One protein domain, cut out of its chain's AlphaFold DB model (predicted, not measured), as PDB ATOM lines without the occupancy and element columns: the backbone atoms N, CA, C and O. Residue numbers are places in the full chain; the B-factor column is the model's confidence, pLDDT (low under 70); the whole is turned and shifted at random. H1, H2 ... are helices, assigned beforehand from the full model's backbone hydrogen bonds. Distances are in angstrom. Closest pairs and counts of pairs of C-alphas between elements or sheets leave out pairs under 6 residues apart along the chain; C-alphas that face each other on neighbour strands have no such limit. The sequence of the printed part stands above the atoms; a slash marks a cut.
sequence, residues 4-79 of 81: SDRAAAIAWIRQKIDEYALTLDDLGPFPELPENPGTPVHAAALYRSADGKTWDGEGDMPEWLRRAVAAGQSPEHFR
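AT A GLANCE: This is residues 4 to 79 of the 81 residues of a protein of Burkholderiaceae bacterium PBA (UniProt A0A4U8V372). Little regular structure: helix H1 at one end and a small head with the short helices H2 and H3 at the other are joined by a long link, residues 20 to 62, with no named element, of which residues 28 to 41 stand free. The 76 printed residues hold three named helices, H1, H2, H3 in order, and no named strand; the class is all helix, with 28 residues in named elements. The whole is an extended rod, radius of gyration of the C-alphas 20.2 A, spanning 58 by 24 by 20 A.

HOW THE PARTS SIT: Start at H1, residues 4 to 19, which touches no helix; its residues 4 to 13 stand free. Further on, H2, residues 63 to 70, and H3, residues 75 to 78, only just touch, and only at the corner by their tight link, with 3 pairs of C-alphas within 8 A; the closest are those of Val 69 and Pro 75, 6.2 A apart. H1 is apart from both. In H1 and H2 every O i to N i+4 pair is within hydrogen-bond range; H3 is too short for such a pair.

IN THESE COORDINATES: Find C-alpha 4 at (7.444, 75.807, 305.115); from there H1 runs 22.8 A to C-alpha 19. H2 runs 10.1 A from C-alpha 63, and H3 ends at C-alpha 78, (10.355, 48.576, 296.578), 5.6 A from C-alpha 75.

THE WHOLE: The C-alphas farthest apart, those of Tyr 20 and Ala 70, are 58.3 A apart. The printed part has no cut; the H1 to H2 link, 43 residues, is long. The model's pLDDT is under 70 at residues 30 to 45.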
ATOM      1  N   SER A   4       8.172  75.232 303.982       76.12
ATOM      2  CA  SER A   4       7.444  75.807 305.115       76.12
ATOM      3  C   SER A   4       6.667  77.074 304.747       76.12
ATOM      4  O   SER A   4       5.514  77.212 305.147       76.12
ATOM      5  N   ASP A   5       7.248  77.959 303.930       79.38
ATOM      6  CA  ASP A   5       6.573  79.186 303.474       79.38
ATOM      7  C   ASP A   5       5.320  78.851 302.650       79.38
ATOM      8  O   ASP A   5       4.260  79.457 302.812       79.38
ATOM      9  N   ARG A   6       5.417  77.823 301.797       84.06
ATOM     10  CA  ARG A   6       4.289  77.346 300.988       84.06
ATOM     11  C   ARG A   6       3.185  76.745 301.856       84.06
ATOM     12  O   ARG A   6       2.010  77.001 301.609       84.06
ATOM     13  N   ALA A   7       3.547  75.945 302.856       81.69
ATOM     14  CA  ALA A   7       2.577  75.350 303.770       81.69
ATOM     15  C   ALA A   7       1.823  76.423 304.575       81.69
ATOM     16  O   ALA A   7       0.601  76.338 304.709       81.69
ATOM     17  N   ALA A   8       2.527  77.463 305.032       87.75
ATOM     18  CA  ALA A   8       1.924  78.600 305.723       87.75
ATOM     19  C   ALA A   8       0.935  79.363 304.824       87.75
ATOM     20  O   ALA A   8      -0.184  79.654 305.248       87.75
ATOM     21  N   ALA A   9       1.302  79.607 303.562       87.31
ATOM     22  CA  ALA A   9       0.409  80.235 302.590       87.31
ATOM     23  C   ALA A   9      -0.863  79.401 302.348       87.31
ATOM     24  O   ALA A   9      -1.965  79.945 302.335       87.31
ATOM     25  N   ILE A  10      -0.734  78.075 302.217       90.75
ATOM     26  CA  ILE A  10      -1.885  77.174 302.031       90.75
ATOM     27  C   ILE A  10      -2.819  77.205 303.246       90.75
ATOM     28  O   ILE A  10      -4.037  77.254 303.078       90.75
ATOM     29  N   ALA A  11      -2.270  77.173 304.461       91.44
ATOM     30  CA  ALA A  11      -3.066  77.240 305.684       91.44
ATOM     31  C   ALA A  11      -3.853  78.558 305.771       91.44
ATOM     32  O   ALA A  11      -5.048  78.543 306.058       91.44
ATOM     33  N   TRP A  12      -3.206  79.676 305.437       93.50
ATOM     34  CA  TRP A  12      -3.840  80.991 305.411       93.50
ATOM     35  C   TRP A  12      -4.987  81.076 304.392       93.50
ATOM     36  O   TRP A  12      -6.066  81.562 304.728       93.50
ATOM     37  N   ILE A  13      -4.802  80.535 303.181       91.06
ATOM     38  CA  ILE A  13      -5.858  80.490 302.154       91.06
ATOM     39  C   ILE A  13      -7.061  79.675 302.646       91.06
ATOM     40  O   ILE A  13      -8.196  80.127 302.525       91.06
ATOM     41  N   ARG A  14      -6.830  78.499 303.245       88.88
ATOM     42  CA  ARG A  14      -7.912  77.646 303.772       88.88
ATOM     43  C   ARG A  14      -8.713  78.336 304.872       88.88
ATOM     44  O   ARG A  14      -9.934  78.250 304.861       88.88
ATOM     45  N   GLN A  15      -8.041  79.046 305.777       92.94
ATOM     46  CA  GLN A  15      -8.710  79.825 306.822       92.94
ATOM     47  C   GLN A  15      -9.612  80.914 306.224       92.94
ATOM     48  O   GLN A  15     -10.711  81.142 306.711       92.94
ATOM     49  N   LYS A  16      -9.161  81.585 305.159       91.81
ATOM     50  CA  LYS A  16      -9.942  82.636 304.497       91.81
ATOM     51  C   LYS A  16     -11.139  82.079 303.729       91.81
ATOM     52  O   LYS A  16     -12.194  82.701 303.736       91.81
ATOM     53  N   ILE A  17     -11.002  80.901 303.121       92.19
ATOM     54  CA  ILE A  17     -12.128  80.192 302.498       92.19
ATOM     55  C   ILE A  17     -13.219  79.894 303.534       92.19
ATOM     56  O   ILE A  17     -14.386  80.147 303.256       92.19
ATOM     57  N   ASP A  18     -12.845  79.418 304.724       93.06
ATOM     58  CA  ASP A  18     -13.783  79.137 305.820       93.06
ATOM     59  C   ASP A  18     -14.450  80.416 306.362       93.06
ATOM     60  O   ASP A  18     -15.674  80.486 306.445       93.06
ATOM     61  N   GLU A  19     -13.665  81.467 306.628       93.62
ATOM     62  CA  GLU A  19     -14.150  82.745 307.174       93.62
ATOM     63  C   GLU A  19     -15.196  83.428 306.280       93.62
ATOM     64  O   GLU A  19     -16.153  84.020 306.781       93.62
ATOM     65  N   TYR A  20     -15.018  83.348 304.962       93.69
ATOM     66  CA  TYR A  20     -15.919  83.964 303.986       93.69
ATOM     67  C   TYR A  20     -16.890  82.967 303.343       93.69
ATOM     68  O   TYR A  20     -17.639  83.359 302.452       93.69
ATOM     69  N   ALA A  21     -16.881  81.702 303.780       89.62
ATOM     70  CA  ALA A  21     -17.651  80.612 303.182       89.62
ATOM     71  C   ALA A  21     -17.529  80.557 301.642       89.62
ATOM     72  O   ALA A  21     -18.523  80.358 300.942       89.62
ATOM     73  N   LEU A  22     -16.313  80.756 301.117       88.69
ATOM     74  CA  LEU A  22     -16.064  80.793 299.672       88.69
ATOM     75  C   LEU A  22     -16.284  79.411 299.063       88.69
ATOM     76  O   LEU A  22     -15.732  78.409 299.527       88.69
ATOM     77  N   THR A  23     -17.049  79.363 297.983       83.06
ATOM     78  CA  THR A  23     -17.234  78.162 297.176       83.06
ATOM     79  C   THR A  23     -16.287  78.167 295.979       83.06
ATOM     80  O   THR A  23     -15.648  79.170 295.666       83.06
ATOM     81  N   LEU A  24     -16.180  77.028 295.287       73.12
ATOM     82  CA  LEU A  24     -15.379  76.930 294.063       73.12
ATOM     83  C   LEU A  24     -15.831  77.945 292.994       73.12
ATOM     84  O   LEU A  24     -15.003  78.409 292.217       73.12
ATOM     85  N   ASP A  25     -17.118  78.300 292.993       78.00
ATOM     86  CA  ASP A  25     -17.711  79.278 292.077       78.00
ATOM     87  C   ASP A  25     -17.192  80.702 292.356       78.00
ATOM     88  O   ASP A  25     -16.837  81.430 291.430       78.00
ATOM     89  N   ASP A  26     -17.012  81.058 293.636       83.75
ATOM     90  CA  ASP A  26     -16.512  82.372 294.073       83.75
ATOM     91  C   ASP A  26     -15.028  82.602 293.741       83.75
ATOM     92  O   ASP A  26     -14.568  83.742 293.656       83.75
ATOM     93  N   LEU A  27     -14.261  81.521 293.563       81.69
ATOM     94  CA  LEU A  27     -12.835  81.579 293.215       81.69
ATOM     95  C   LEU A  27     -12.604  81.798 291.711       81.69
ATOM     96  O   LEU A  27     -11.482  82.103 291.301       81.69
ATOM     97  N   GLY A  28     -13.666  81.689 290.908       79.00
ATOM     98  CA  GLY A  28     -13.624  81.828 289.462       79.00
ATOM     99  C   GLY A  28     -12.897  80.675 288.754       79.00
ATOM    100  O   GLY A  28     -12.412  79.729 289.382       79.00
ATOM    101  N   PRO A  29     -12.820  80.727 287.413       74.00
ATOM    102  CA  PRO A  29     -12.070  79.752 286.641       74.00
ATOM    103  C   PRO A  29     -10.592  79.847 287.014       74.00
ATOM    104  O   PRO A  29      -9.933  80.865 286.789       74.00
ATOM    105  N   PHE A  30     -10.064  78.764 287.576       69.94
ATOM    106  CA  PHE A  30      -8.629  78.624 287.745       69.94
ATOM    107  C   PHE A  30      -8.013  78.649 286.351       69.94
ATOM    108  O   PHE A  30      -8.460  77.874 285.500       69.94
ATOM    109  N   PRO A  31      -7.018  79.517 286.088       64.75
ATOM    110  CA  PRO A  31      -6.283  79.410 284.847       64.75
ATOM    111  C   PRO A  31      -5.758  77.981 284.784       64.75
ATOM    112  O   PRO A  31      -5.120  77.510 285.730       64.75
ATOM    113  N   GLU A  32      -6.086  77.291 283.698       57.66
ATOM    114  CA  GLU A  32      -5.422  76.067 283.286       57.66
ATOM    115  C   GLU A  32      -3.935  76.398 283.185       57.66
ATOM    116  O   GLU A  32      -3.440  76.956 282.207       57.66
ATOM    117  N   LEU A  33      -3.233  76.198 284.303       61.09
ATOM    118  CA  LEU A  33      -1.801  76.390 284.346       61.09
ATOM    119  C   LEU A  33      -1.249  75.423 283.303       61.09
ATOM    120  O   LEU A  33      -1.656  74.256 283.323       61.09
ATOM    121  N   PRO A  34      -0.355  75.879 282.407       56.81
ATOM    122  CA  PRO A  34       0.313  74.965 281.501       56.81
ATOM    123  C   PRO A  34       0.870  73.842 282.363       56.81
ATOM    124  O   PRO A  34       1.532  74.119 283.371       56.81
ATOM    125  N   GLU A  35       0.501  72.609 282.017       55.66
ATOM    126  CA  GLU A  35       1.027  71.390 282.610       55.66
ATOM    127  C   GLU A  35       2.526  71.589 282.805       55.66
ATOM    128  O   GLU A  35       3.288  71.681 281.850       55.66
ATOM    129  N   ASN A  36       2.947  71.841 284.044       52.38
ATOM    130  CA  ASN A  36       4.345  72.114 284.300       52.38
ATOM    131  C   ASN A  36       5.021  70.747 284.212       52.38
ATOM    132  O   ASN A  36       4.796  69.940 285.120       52.38
ATOM    133  N   PRO A  37       5.842  70.465 283.182       53.72
ATOM    134  CA  PRO A  37       6.461  69.151 283.017       53.72
ATOM    135  C   PRO A  37       7.430  68.810 284.165       53.72
ATOM    136  O   PRO A  37       7.977  67.715 284.207       53.72
ATOM    137  N   GLY A  38       7.658  69.740 285.104       47.00
ATOM    138  CA  GLY A  38       8.446  69.554 286.320       47.00
ATOM    139  C   GLY A  38       7.637  69.421 287.613       47.00
ATOM    140  O   GLY A  38       8.245  69.249 288.668       47.00
ATOM    141  N   THR A  39       6.300  69.489 287.585       45.94
ATOM    142  CA  THR A  39       5.526  68.931 288.700       45.94
ATOM    143  C   THR A  39       5.365  67.464 288.360       45.94
ATOM    144  O   THR A  39       4.614  67.174 287.428       45.94
ATOM    145  N   PRO A  40       6.039  66.526 289.047       48.69
ATOM    146  CA  PRO A  40       5.592  65.158 288.971       48.69
ATOM    147  C   PRO A  40       4.149  65.198 289.479       48.69
ATOM    148  O   PRO A  40       3.888  65.256 290.681       48.69
ATOM    149  N   VAL A  41       3.188  65.154 288.545       48.03
ATOM    150  CA  VAL A  41       2.028  64.289 288.728       48.03
ATOM    151  C   VAL A  41       2.651  63.066 289.356       48.03
ATOM    152  O   VAL A  41       3.622  62.554 288.801       48.03
ATOM    153  N   HIS A  42       2.254  62.716 290.570       48.72
ATOM    154  CA  HIS A  42       2.726  61.502 291.197       48.72
ATOM    155  C   HIS A  42       2.293  60.329 290.289       48.72
ATOM    156  O   HIS A  42       1.354  59.611 290.607       48.72
ATOM    157  N   ALA A  43       2.967  60.108 289.155       50.19
ATOM    158  CA  ALA A  43       3.376  58.802 288.714       50.19
ATOM    159  C   ALA A  43       4.157  58.321 289.922       50.19
ATOM    160  O   ALA A  43       5.313  58.696 290.125       50.19
ATOM    161  N   ALA A  44       3.404  57.733 290.856       54.53
ATOM    162  CA  ALA A  44       3.887  57.264 292.130       54.53
ATOM    163  C   ALA A  44       5.213  56.601 291.819       54.53
ATOM    164  O   ALA A  44       5.214  55.716 290.967       54.53
ATOM    165  N   ALA A  45       6.317  57.122 292.371       60.44
ATOM    166  CA  ALA A  45       7.638  56.558 292.145       60.44
ATOM    167  C   ALA A  45       7.494  55.055 292.351       60.44
ATOM    168  O   ALA A  45       7.307  54.616 293.490       60.44
ATOM    169  N   LEU A  46       7.436  54.312 291.238       73.94
ATOM    170  CA  LEU A  46       6.863  52.978 291.279       73.94
ATOM    171  C   LEU A  46       7.744  52.106 292.136       73.94
ATOM    172  O   LEU A  46       7.224  51.171 292.699       73.94
ATOM    173  N   TYR A  47       9.028  52.432 292.284       83.00
ATOM    174  CA  TYR A  47       9.964  51.739 293.142       83.00
ATOM    175  C   TYR A  47      10.830  52.735 293.933       83.00
ATOM    176  O   TYR A  47      11.317  53.726 293.390       83.00
ATOM    177  N   ARG A  48      11.068  52.476 295.223       83.81
ATOM    178  CA  ARG A  48      11.902  53.262 296.143       83.81
ATOM    179  C   ARG A  48      12.820  52.347 296.949       83.81
ATOM    180  O   ARG A  48      12.350  51.417 297.589       83.81
ATOM    181  N   SER A  49      14.115  52.657 296.976       83.69
ATOM    182  CA  SER A  49      15.133  51.985 297.792       83.69
ATOM    183  C   SER A  49      15.290  52.618 299.182       83.69
ATOM    184  O   SER A  49      14.943  53.781 299.396       83.69
ATOM    185  N   ALA A  50      15.856  51.852 300.124       79.69
ATOM    186  CA  ALA A  50      16.161  52.305 301.485       79.69
ATOM    187  C   ALA A  50      17.147  53.493 301.536       79.69
ATOM    188  O   ALA A  50      17.061  54.319 302.438       79.69
ATOM    189  N   ASP A  51      18.023  53.629 300.535       78.94
ATOM    190  CA  ASP A  51      18.937  54.769 300.361       78.94
ATOM    191  C   ASP A  51      18.235  56.034 299.826       78.94
ATOM    192  O   ASP A  51      18.885  57.029 299.510       78.94
ATOM    193  N   GLY A  52      16.909  56.003 299.658       79.56
ATOM    194  CA  GLY A  52      16.126  57.123 299.129       79.56
ATOM    195  C   GLY A  52      16.163  57.254 297.604       79.56
ATOM    196  O   GLY A  52      15.633  58.221 297.061       79.56
ATOM    197  N   LYS A  53      16.751  56.284 296.892       82.56
ATOM    198  CA  LYS A  53      16.703  56.232 295.422       82.56
ATOM    199  C   LYS A  53      15.301  55.848 294.964       82.56
ATOM    200  O   LYS A  53      14.671  54.994 295.578       82.56
ATOM    201  N   THR A  54      14.818  56.448 293.883       84.31
ATOM    202  CA  THR A  54      13.499  56.151 293.310       84.31
ATOM    203  C   THR A  54      13.619  55.827 291.827       84.31
ATOM    204  O   THR A  54      14.566  56.262 291.173       84.31
ATOM    205  N   TRP A  55      12.704  55.005 291.324       83.69
ATOM    206  CA  TRP A  55      12.578  54.661 289.915       83.69
ATOM    207  C   TRP A  55      11.098  54.576 289.555       83.69
ATOM    208  O   TRP A  55      10.320  53.904 290.231       83.69
ATOM    209  N   ASP A  56      10.712  55.294 288.514       76.75
ATOM    210  CA  ASP A  56       9.343  55.411 288.006       76.75
ATOM    211  C   ASP A  56       8.898  54.204 287.164       76.75
ATOM    212  O   ASP A  56       7.715  54.085 286.867       76.75
ATOM    213  N   GLY A  57       9.801  53.264 286.865       77.19
ATOM    214  CA  GLY A  57       9.500  52.081 286.059       77.19
ATOM    215  C   GLY A  57       9.757  52.266 284.564       77.19
ATOM    216  O   GLY A  57       9.628  51.294 283.819       77.19
ATOM    217  N   GLU A  58      10.145  53.465 284.122       74.38
ATOM    218  CA  GLU A  58      10.523  53.743 282.741       74.38
ATOM    219  C   GLU A  58      12.050  53.702 282.552       74.38
ATOM    220  O   GLU A  58      12.844  54.114 283.404       74.38
ATOM    221  N   GLY A  59      12.488  53.180 281.403       75.31
ATOM    222  CA  GLY A  59      13.907  53.095 281.046       75.31
ATOM    223  C   GLY A  59      14.667  51.913 281.665       75.31
ATOM    224  O   GLY A  59      14.093  50.872 281.985       75.31
ATOM    225  N   ASP A  60      15.995  52.046 281.756       81.50
ATOM    226  CA  ASP A  60      16.878  50.963 282.207       81.50
ATOM    227  C   ASP A  60      16.788  50.753 283.722       81.50
ATOM    228  O   ASP A  60      16.866  51.699 284.510       81.50
ATOM    229  N   MET A  61      16.664  49.489 284.135       83.25
ATOM    230  CA  MET A  61      16.540  49.142 285.544       83.25
ATOM    231  C   MET A  61      17.826  49.515 286.303       83.25
ATOM    232  O   MET A  61      18.899  48.962 286.014       83.25
ATOM    233  N   PRO A  62      17.747  50.395 287.319       88.69
ATOM    234  CA  PRO A  62      18.930  50.907 287.990       88.69
ATOM    235  C   PRO A  62      19.659  49.809 288.770       88.69
ATOM    236  O   PRO A  62      19.064  48.835 289.238       88.69
ATOM    237  N   GLU A  63      20.969  49.984 288.962       88.12
ATOM    238  CA  GLU A  63      21.829  48.964 289.580       88.12
ATOM    239  C   GLU A  63      21.366  48.524 290.971       88.12
ATOM    240  O   GLU A  63      21.520  47.359 291.327       88.12
ATOM    241  N   TRP A  64      20.779  49.429 291.759       87.81
ATOM    242  CA  TRP A  64      20.269  49.099 293.091       87.81
ATOM    243  C   TRP A  64      19.081  48.129 293.028       87.81
ATOM    244  O   TRP A  64      19.024  47.197 293.827       87.81
ATOM    245  N   LEU A  65      18.181  48.294 292.050       86.38
ATOM    246  CA  LEU A  65      17.033  47.408 291.861       86.38
ATOM    247  C   LEU A  65      17.489  46.074 291.261       86.38
ATOM    248  O   LEU A  65      17.106  45.016 291.749       86.38
ATOM    249  N   ARG A  66      18.412  46.106 290.288       89.69
ATOM    250  CA  ARG A  66      19.053  44.898 289.741       89.69
ATOM    251  C   ARG A  66      19.754  44.063 290.812       89.69
ATOM    252  O   ARG A  66      19.584  42.849 290.831       89.69
ATOM    253  N   ARG A  67      20.530  44.693 291.698       89.06
ATOM    254  CA  ARG A  67      21.225  43.998 292.793       89.06
ATOM    255  C   ARG A  67      20.249  43.407 293.803       89.06
ATOM    256  O   ARG A  67      20.460  42.276 294.222       89.06
ATOM    257  N   ALA A  68      19.185  44.128 294.155       85.69
ATOM    258  CA  ALA A  68      18.156  43.616 295.054       85.69
ATOM    259  C   ALA A  68      17.436  42.389 294.467       85.69
ATOM    260  O   ALA A  68      17.313  41.368 295.140       85.69
ATOM    261  N   VAL A  69      17.051  42.450 293.188       86.31
ATOM    262  CA  VAL A  69      16.428  41.319 292.481       86.31
ATOM    263  C   VAL A  69      17.395  40.139 292.356       86.31
ATOM    264  O   VAL A  69      17.015  39.003 292.625       86.31
ATOM    265  N   ALA A  70      18.665  40.391 292.028       87.31
ATOM    266  CA  ALA A  70      19.696  39.352 291.973       87.31
ATOM    267  C   ALA A  70      19.977  38.711 293.346       87.31
ATOM    268  O   ALA A  70      20.344  37.542 293.411       87.31
ATOM    269  N   ALA A  71      19.772  39.451 294.439       87.44
ATOM    270  CA  ALA A  71      19.841  38.940 295.807       87.44
ATOM    271  C   ALA A  71      18.582  38.152 296.231       87.44
ATOM    272  O   ALA A  71      18.509  37.684 297.365       87.44
ATOM    273  N   GLY A  72      17.595  37.998 295.340       87.44
ATOM    274  CA  GLY A  72      16.349  37.280 295.600       87.44
ATOM    275  C   GLY A  72      15.257  38.127 296.258       87.44
ATOM    276  O   GLY A  72      14.254  37.571 296.696       87.44
ATOM    277  N   GLN A  73      15.419  39.453 296.343       84.38
ATOM    278  CA  GLN A  73      14.342  40.328 296.805       84.38
ATOM    279  C   GLN A  73      13.343  40.599 295.680       84.38
ATOM    280  O   GLN A  73      13.722  40.949 294.562       84.38
ATOM    281  N   SER A  74      12.052  40.512 295.995       81.12
ATOM    282  CA  SER A  74      11.008  40.877 295.043       81.12
ATOM    283  C   SER A  74      11.038  42.385 294.757       81.12
ATOM    284  O   SER A  74      11.040  43.181 295.702       81.12
ATOM    285  N   PRO A  75      11.001  42.809 293.481       74.06
ATOM    286  CA  PRO A  75      10.968  44.224 293.111       74.06
ATOM    287  C   PRO A  75       9.727  44.930 293.676       74.06
ATOM    288  O   PRO A  75       9.780  46.110 293.999       74.06
ATOM    289  N   GLU A  76       8.638  44.193 293.902       78.31
ATOM    290  CA  GLU A  76       7.418  44.670 294.564       78.31
ATOM    291  C   GLU A  76       7.667  45.224 295.972       78.31
ATOM    292  O   GLU A  76       6.944  46.115 296.403       78.31
ATOM    293  N   HIS A  77       8.706  44.759 296.676       79.31
ATOM    294  CA  HIS A  77       9.069  45.279 297.999       79.31
ATOM    295  C   HIS A  77       9.483  46.753 297.948       79.31
ATOM    296  O   HIS A  77       9.351  47.485 298.923       79.31
ATOM    297  N   PHE A  78       9.984  47.192 296.798       79.06
ATOM    298  CA  PHE A  78      10.355  48.576 296.578       79.06
ATOM    299  C   PHE A  78       9.146  49.400 296.128       79.06
ATOM    300  O   PHE A  78       9.275  50.615 296.029       79.06
ATOM    301  N   ARG A  79       7.974  48.797 295.866       78.44
ATOM    302  CA  ARG A  79       6.847  49.517 295.275       78.44
ATOM    303  C   ARG A  79       6.228  50.524 296.240       78.44
ATOM    304  O   ARG A  79       5.780  50.156 297.321       78.44
TER     305      ARG A  79